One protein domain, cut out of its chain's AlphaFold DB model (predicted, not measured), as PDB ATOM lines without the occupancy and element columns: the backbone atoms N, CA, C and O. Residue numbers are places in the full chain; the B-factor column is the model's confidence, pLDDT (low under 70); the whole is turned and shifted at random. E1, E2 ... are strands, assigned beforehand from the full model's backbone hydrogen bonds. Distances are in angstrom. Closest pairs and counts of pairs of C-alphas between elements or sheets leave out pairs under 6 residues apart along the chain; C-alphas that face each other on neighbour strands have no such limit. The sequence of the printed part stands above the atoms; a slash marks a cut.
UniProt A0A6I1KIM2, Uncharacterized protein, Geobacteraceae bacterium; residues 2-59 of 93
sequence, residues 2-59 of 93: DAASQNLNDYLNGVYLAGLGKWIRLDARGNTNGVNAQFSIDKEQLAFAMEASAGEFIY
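This is residues 2 to 59 of the 93 residues of an uncharacterized protein of Geobacteraceae bacterium (UniProt A0A6I1KIM2). Look for little regular structure here: a tail, residues 2 to 8, sticks out at one end of an elongated outline, a hairpin of two strands, E1 then E2, makes the other end, and the long looping stretch of residues 27 to 59 follows. The printed part has 58 residues and no named helix; the class is all strand, with 10 residues in named elements. It is loose, with a radius of gyration of the C-alphas of 13.1 A and spans of 45 by 27 by 16 A.

Find E1, residues 13 to 17, and E2, residues 22 to 26: this hairpin is antiparallel at 150 degrees, joined by a tight link. C-alphas 14 and 25 face each other at 4.5 A. N 13 and O 26, 2.8 A, and N 24 and O 15, 2.9 A, are within hydrogen-bond range.

Find C-alpha 13 at (20.259, -43.348, -16.681); E1 runs 12.8 A from there. E2, also 12.8 A, ends at C-alpha 26, (20.563, -45.008, -21.701).

The C-alphas farthest apart, of Asp 2 and Gly 19, are 45.3 A apart. The printed part has no cut. Residues 2 to 10 have pLDDT under 70.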
ATOM      1  N   ASP A   2      17.694 -73.534 -14.999       32.97
ATOM      2  CA  ASP A   2      17.238 -72.329 -14.317       32.97
ATOM      3  C   ASP A   2      17.925 -71.147 -14.984       32.97
ATOM      4  O   ASP A   2      19.157 -71.054 -14.988       32.97
ATOM      5  N   ALA A   3      17.128 -70.278 -15.600       35.53
ATOM      6  CA  ALA A   3      17.566 -68.931 -15.876       35.53
ATOM      7  C   ALA A   3      17.896 -68.349 -14.506       35.53
ATOM      8  O   ALA A   3      17.004 -68.047 -13.716       35.53
ATOM      9  N   ALA A   4      19.196 -68.311 -14.202       36.59
ATOM     10  CA  ALA A   4      19.742 -67.556 -13.095       36.59
ATOM     11  C   ALA A   4      18.942 -66.263 -12.993       36.59
ATOM     12  O   ALA A   4      18.744 -65.616 -14.023       36.59
ATOM     13  N   SER A   5      18.461 -65.930 -11.792       43.19
ATOM     14  CA  SER A   5      17.957 -64.600 -11.476       43.19
ATOM     15  C   SER A   5      18.982 -63.587 -11.978       43.19
ATOM     16  O   SER A   5      19.965 -63.285 -11.302       43.19
ATOM     17  N   GLN A   6      18.811 -63.126 -13.215       48.16
ATOM     18  CA  GLN A   6      19.568 -62.023 -13.759       48.16
ATOM     19  C   GLN A   6      19.047 -60.849 -12.963       48.16
ATOM     20  O   GLN A   6      17.861 -60.542 -13.014       48.16
ATOM     21  N   ASN A   7      19.912 -60.331 -12.095       45.84
ATOM     22  CA  ASN A   7      19.592 -59.288 -11.137       45.84
ATOM     23  C   ASN A   7      18.722 -58.211 -11.806       45.84
ATOM     24  O   ASN A   7      19.229 -57.491 -12.670       45.84
ATOM     25  N   LEU A   8      17.442 -58.134 -11.413       47.25
ATOM     26  CA  LEU A   8      16.512 -57.061 -11.776       47.25
ATOM     27  C   LEU A   8      17.062 -55.754 -11.207       47.25
ATOM     28  O   LEU A   8      16.784 -55.358 -10.078       47.25
ATOM     29  N   ASN A   9      17.935 -55.129 -11.977       51.12
ATOM     30  CA  ASN A   9      18.400 -53.775 -11.782       51.12
ATOM     31  C   ASN A   9      17.862 -52.986 -12.974       51.12
ATOM     32  O   ASN A   9      18.597 -52.689 -13.915       51.12
ATOM     33  N   ASP A  10      16.563 -52.692 -12.945       69.31
ATOM     34  CA  ASP A  10      15.859 -51.982 -14.019       69.31
ATOM     35  C   ASP A  10      15.899 -50.475 -13.783       69.31
ATOM     36  O   ASP A  10      14.883 -49.785 -13.710       69.31
ATOM     37  N   TYR A  11      17.112 -49.953 -13.611       75.94
ATOM     38  CA  TYR A  11      17.349 -48.520 -13.605       75.94
ATOM     39  C   TYR A  11      18.022 -48.111 -14.913       75.94
ATOM     40  O   TYR A  11      19.016 -48.691 -15.347       75.94
ATOM     41  N   LEU A  12      17.456 -47.086 -15.546       89.12
ATOM     42  CA  LEU A  12      18.022 -46.432 -16.717       89.12
ATOM     43  C   LEU A  12      18.569 -45.071 -16.297       89.12
ATOM     44  O   LEU A  12      18.006 -44.400 -15.430       89.12
ATOM     45  N   ASN A  13      19.650 -44.644 -16.936       90.69
ATOM     46  CA  ASN A  13      20.259 -43.348 -16.681       90.69
ATOM     47  C   ASN A  13      19.759 -42.325 -17.701       90.69
ATOM     48  O   ASN A  13      19.598 -42.637 -18.878       90.69
ATOM     49  N   GLY A  14      19.554 -41.085 -17.262       92.19
ATOM     50  CA  GLY A  14      19.317 -39.941 -18.137       92.19
ATOM     51  C   GLY A  14      20.547 -39.042 -18.190       92.19
ATOM     52  O   GLY A  14      21.082 -38.674 -17.146       92.19
ATOM     53  N   VAL A  15      20.987 -38.661 -19.387       92.19
ATOM     54  CA  VAL A  15      22.089 -37.707 -19.584       92.19
ATOM     55  C   VAL A  15      21.647 -36.562 -20.485       92.19
ATOM     56  O   VAL A  15      20.959 -36.779 -21.482       92.19
ATOM     57  N   TYR A  16      22.038 -35.337 -20.142       94.06
ATOM     58  CA  TYR A  16      21.801 -34.171 -20.986       94.06
ATOM     59  C   TYR A  16      23.027 -33.903 -21.855       94.06
ATOM     60  O   TYR A  16      24.108 -33.607 -21.342       94.06
ATOM     61  N   LEU A  17      22.864 -33.983 -23.175       94.62
ATOM     62  CA  LEU A  17      23.920 -33.643 -24.123       94.62
ATOM     63  C   LEU A  17      23.741 -32.204 -24.598       94.62
ATOM     64  O   LEU A  17      22.978 -31.937 -25.525       94.62
ATOM     65  N   ALA A  18      24.487 -31.282 -23.985       95.94
ATOM     66  CA  ALA A  18      24.391 -29.850 -24.271       95.94
ATOM     67  C   ALA A  18      24.611 -29.513 -25.756       95.94
ATOM     68  O   ALA A  18      23.867 -28.709 -26.307       95.94
ATOM     69  N   GLY A  19      25.561 -30.178 -26.426       97.25
ATOM     70  CA  GLY A  19      25.823 -29.975 -27.859       97.25
ATOM     71  C   GLY A  19      24.661 -30.363 -28.783       97.25
ATOM     72  O   GLY A  19      24.627 -29.925 -29.927       97.25
ATOM     73  N   LEU A  20      23.704 -31.155 -28.290       95.44
ATOM     74  CA  LEU A  20      22.492 -31.551 -29.012       95.44
ATOM     75  C   LEU A  20      21.219 -30.935 -28.411       95.44
ATOM     76  O   LEU A  20      20.134 -31.172 -28.933       95.44
ATOM     77  N   GLY A  21      21.332 -30.201 -27.299       96.00
ATOM     78  CA  GLY A  21      20.193 -29.630 -26.581       96.00
ATOM     79  C   GLY A  21      19.151 -30.660 -26.127       96.00
ATOM     80  O   GLY A  21      17.970 -30.328 -26.073       96.00
ATOM     81  N   LYS A  22      19.547 -31.916 -25.853       93.00
ATOM     82  CA  LYS A  22      18.595 -33.015 -25.611       93.00
ATOM     83  C   LYS A  22      18.980 -33.929 -24.451       93.00
ATOM     84  O   LYS A  22      20.158 -34.210 -24.226       93.00
ATOM     85  N   TRP A  23      17.960 -34.429 -23.756       93.00
ATOM     86  CA  TRP A  23      18.085 -35.540 -22.816       93.00
ATOM     87  C   TRP A  23      18.044 -36.872 -23.562       93.00
ATOM     88  O   TRP A  23      17.256 -37.044 -24.490       93.00
ATOM     89  N   ILE A  24      18.886 -37.810 -23.144       92.56
ATOM     90  CA  ILE A  24      18.948 -39.168 -23.683       92.56
ATOM     91  C   ILE A  24      18.878 -40.141 -22.515       92.56
ATOM     92  O   ILE A  24      19.636 -40.010 -21.551       92.56
ATOM     93  N   ARG A  25      17.971 -41.112 -22.614       92.44
ATOM     94  CA  ARG A  25      17.919 -42.258 -21.712       92.44
ATOM     95  C   ARG A  25      18.841 -43.349 -22.246       92.44
ATOM     96  O   ARG A  25      18.872 -43.601 -23.447       92.44
ATOM     97  N   LEU A  26      19.619 -43.954 -21.363       91.31
ATOM     98  CA  LEU A  26      20.563 -45.008 -21.701       91.31
ATOM     99  C   LEU A  26      20.611 -46.062 -20.605       91.31
ATOM    100  O   LEU A  26      20.381 -45.789 -19.427       91.31
ATOM    101  N   ASP A  27      20.955 -47.271 -21.011       90.88
ATOM    102  CA  ASP A  27      21.172 -48.387 -20.113       90.88
ATOM    103  C   ASP A  27      22.639 -48.413 -19.662       90.88
ATOM    104  O   ASP A  27      23.560 -48.585 -20.463       90.88
ATOM    105  N   ALA A  28      22.865 -48.217 -18.363       86.31
ATOM    106  CA  ALA A  28      24.207 -48.108 -17.798       86.31
ATOM    107  C   ALA A  28      24.967 -49.441 -17.749       86.31
ATOM    108  O   ALA A  28      26.178 -49.438 -17.526       86.31
ATOM    109  N   ARG A  29      24.283 -50.575 -17.968       85.50
ATOM    110  CA  ARG A  29      24.916 -51.903 -18.052       85.50
ATOM    111  C   ARG A  29      25.886 -51.982 -19.235       85.50
ATOM    112  O   ARG A  29      26.874 -52.716 -19.179       85.50
ATOM    113  N   GLY A  30      25.634 -51.175 -20.267       77.69
ATOM    114  CA  GLY A  30      26.517 -50.991 -21.409       77.69
ATOM    115  C   GLY A  30      26.696 -52.245 -22.264       77.69
ATOM    116  O   GLY A  30      25.979 -53.235 -22.143       77.69
ATOM    117  N   ASN A  31      27.674 -52.189 -23.166       83.81
ATOM    118  CA  ASN A  31      27.963 -53.256 -24.124       83.81
ATOM    119  C   ASN A  31      29.110 -54.153 -23.622       83.81
ATOM    120  O   ASN A  31      30.222 -54.096 -24.149       83.81
ATOM    121  N   THR A  32      28.883 -54.909 -22.541       81.88
ATOM    122  CA  THR A  32      29.905 -55.779 -21.921       81.88
ATOM    123  C   THR A  32      29.403 -57.211 -21.749       81.88
ATOM    124  O   THR A  32      28.209 -57.441 -21.598       81.88
ATOM    125  N   ASN A  33      30.310 -58.195 -21.772       84.56
ATOM    126  CA  ASN A  33      29.998 -59.604 -21.483       84.56
ATOM    127  C   ASN A  33      28.810 -60.186 -22.282       84.56
ATOM    128  O   ASN A  33      28.013 -60.953 -21.751       84.56
ATOM    129  N   GLY A  34      28.678 -59.813 -23.559       83.81
ATOM    130  CA  GLY A  34      27.589 -60.279 -24.428       83.81
ATOM    131  C   GLY A  34      26.265 -59.521 -24.275       83.81
ATOM    132  O   GLY A  34      25.327 -59.799 -25.018       83.81
ATOM    133  N   VAL A  35      26.186 -58.537 -23.375       87.31
ATOM    134  CA  VAL A  35      25.084 -57.571 -23.325       87.31
ATOM    135  C   VAL A  35      25.248 -56.579 -24.466       87.31
ATOM    136  O   VAL A  35      26.323 -56.015 -24.615       87.31
ATOM    137  N   ASN A  36      24.189 -56.332 -25.239       88.88
ATOM    138  CA  ASN A  36      24.195 -55.394 -26.364       88.88
ATOM    139  C   ASN A  36      23.317 -54.167 -26.073       88.88
ATOM    140  O   ASN A  36      22.251 -54.002 -26.666       88.88
ATOM    141  N   ALA A  37      23.779 -53.302 -25.170       90.81
ATOM    142  CA  ALA A  37      23.126 -52.042 -24.807       90.81
ATOM    143  C   ALA A  37      23.959 -50.840 -25.280       90.81
ATOM    144  O   ALA A  37      24.580 -50.126 -24.492       90.81
ATOM    145  N   GLN A  38      24.084 -50.681 -26.598       91.12
ATOM    146  CA  GLN A  38      24.918 -49.629 -27.175       91.12
ATOM    147  C   GLN A  38      24.309 -48.244 -26.969       91.12
ATOM    148  O   GLN A  38      23.111 -48.032 -27.138       91.12
ATOM    149  N   PHE A  39      25.168 -47.275 -26.662       90.75
ATOM    150  CA  PHE A  39      24.763 -45.880 -26.667       90.75
ATOM    151  C   PHE A  39      24.482 -45.420 -28.101       90.75
ATOM    152  O   PHE A  39      25.308 -45.602 -28.995       90.75
ATOM    153  N   SER A  40      23.336 -44.777 -28.305       90.69
ATOM    154  CA  SER A  40      22.968 -44.147 -29.568       90.69
ATOM    155  C   SER A  40      22.195 -42.866 -29.298       90.69
ATOM    156  O   SER A  40      21.403 -42.774 -28.360       90.69
ATOM    157  N   ILE A  41      22.446 -41.858 -30.130       93.62
ATOM    158  CA  ILE A  41      21.743 -40.577 -30.060       93.62
ATOM    159  C   ILE A  41      20.405 -40.598 -30.802       93.62
ATOM    160  O   ILE A  41      19.614 -39.676 -30.606       93.62
ATOM    161  N   ASP A  42      20.164 -41.608 -31.638       91.44
ATOM    162  CA  ASP A  42      19.002 -41.669 -32.532       91.44
ATOM    163  C   ASP A  42      17.963 -42.687 -32.067       91.44
ATOM    164  O   ASP A  42      16.762 -42.450 -32.187       91.44
ATOM    165  N   LYS A  43      18.413 -43.824 -31.524       90.12
ATOM    166  CA  LYS A  43      17.536 -44.924 -31.115       90.12
ATOM    167  C   LYS A  43      17.978 -45.510 -29.783       90.12
ATOM    168  O   LYS A  43      19.129 -45.894 -29.630       90.12
ATOM    169  N   GLU A  44      17.038 -45.638 -28.855       90.06
ATOM    170  CA  GLU A  44      17.269 -46.332 -27.591       90.06
ATOM    171  C   GLU A  44      17.598 -47.816 -27.814       90.06
ATOM    172  O   GLU A  44      16.963 -48.497 -28.628       90.06
ATOM    173  N   GLN A  45      18.579 -48.316 -27.062       90.62
ATOM    174  CA  GLN A  45      18.963 -49.720 -27.070       90.62
ATOM    175  C   GLN A  45      19.256 -50.204 -25.647       90.62
ATOM    176  O   GLN A  45      20.272 -49.856 -25.047       90.62
ATOM    177  N   LEU A  46      18.337 -51.009 -25.120       90.12
ATOM    178  CA  LEU A  46      18.402 -51.568 -23.772       90.12
ATOM    179  C   LEU A  46      19.065 -52.947 -23.788       90.12
ATOM    180  O   LEU A  46      18.975 -53.671 -24.779       90.12
ATOM    181  N   ALA A  47      19.692 -53.324 -22.674       89.31
ATOM    182  CA  ALA A  47      20.261 -54.659 -22.488       89.31
ATOM    183  C   ALA A  47      19.189 -55.754 -22.557       89.31
ATOM    184  O   ALA A  47      19.426 -56.828 -23.108       89.31
ATOM    185  N   PHE A  48      18.011 -55.451 -22.009       85.62
ATOM    186  CA  PHE A  48      16.864 -56.343 -21.941       85.62
ATOM    187  C   PHE A  48      15.607 -55.576 -22.333       85.62
ATOM    188  O   PHE A  48      15.484 -54.378 -22.069       85.62
ATOM    189  N   ALA A  49      14.693 -56.266 -23.009       84.88
ATOM    190  CA  ALA A  49      13.398 -55.704 -23.351       84.88
ATOM    191  C   ALA A  49      12.500 -55.662 -22.110       84.88
ATOM    192  O   ALA A  49      12.565 -56.557 -21.277       84.88
ATOM    193  N   MET A  50      11.640 -54.647 -22.042       87.19
ATOM    194  CA  MET A  50      10.574 -54.557 -21.045       87.19
ATOM    195  C   MET A  50       9.612 -55.746 -21.174       87.19
ATOM    196  O   MET A  50       9.070 -55.992 -22.260       87.19
ATOM    197  N   GLU A  51       9.334 -56.425 -20.066       88.75
ATOM    198  CA  GLU A  51       8.373 -57.522 -19.992       88.75
ATOM    199  C   GLU A  51       6.995 -57.033 -19.508       88.75
ATOM    200  O   GLU A  51       6.620 -57.146 -18.339       88.75
ATOM    201  N   ALA A  52       6.183 -56.515 -20.435       87.44
ATOM    202  CA  ALA A  52       4.843 -56.006 -20.111       87.44
ATOM    203  C   ALA A  52       3.925 -57.063 -19.459       87.44
ATOM    204  O   ALA A  52       3.090 -56.722 -18.621       87.44
ATOM    205  N   SER A  53       4.076 -58.347 -19.811       91.50
ATOM    206  CA  SER A  53       3.315 -59.453 -19.204       91.50
ATOM    207  C   SER A  53       3.630 -59.665 -17.724       91.50
ATOM    208  O   SER A  53       2.765 -60.146 -16.993       91.50
ATOM    209  N   ALA A  54       4.830 -59.283 -17.280       88.19
ATOM    210  CA  ALA A  54       5.237 -59.295 -15.878       88.19
ATOM    211  C   ALA A  54       4.836 -58.005 -15.132       88.19
ATOM    212  O   ALA A  54       5.102 -57.869 -13.939       88.19
ATOM    213  N   GLY A  55       4.168 -57.064 -15.811       86.00
ATOM    214  CA  GLY A  55       3.779 -55.771 -15.251       86.00
ATOM    215  C   GLY A  55       4.890 -54.719 -15.280       86.00
ATOM    216  O   GLY A  55       4.743 -53.677 -14.640       86.00
ATOM    217  N   GLU A  56       5.986 -54.962 -16.007       87.94
ATOM    218  CA  GLU A  56       7.029 -53.959 -16.212       87.94
ATOM    219  C   GLU A  56       6.549 -52.838 -17.132       87.94
ATOM    220  O   GLU A  56       5.791 -53.050 -18.084       87.94
ATOM    221  N   PHE A  57       7.029 -51.628 -16.864       86.19
ATOM    222  CA  PHE A  57       6.784 -50.470 -17.704       86.19
ATOM    223  C   PHE A  57       7.957 -49.496 -17.629       86.19
ATOM    224  O   PHE A  57       8.617 -49.361 -16.598       86.19
ATOM    225  N   ILE A  58       8.202 -48.791 -18.731       86.31
ATOM    226  CA  ILE A  58       9.233 -47.760 -18.813       86.31
ATOM    227  C   ILE A  58       8.579 -46.392 -18.623       86.31
ATOM    228  O   ILE A  58       7.587 -46.064 -19.270       86.31
ATOM    229  N   TYR A  59       9.156 -45.572 -17.745       85.19
ATOM    230  CA  TYR A  59       8.785 -44.165 -17.645       85.19
ATOM    231  C   TYR A  59       9.431 -43.371 -18.783       85.19
ATOM    232  O   TYR A  59      10.657 -43.294 -18.887       85.19
TER     233      TYR A  59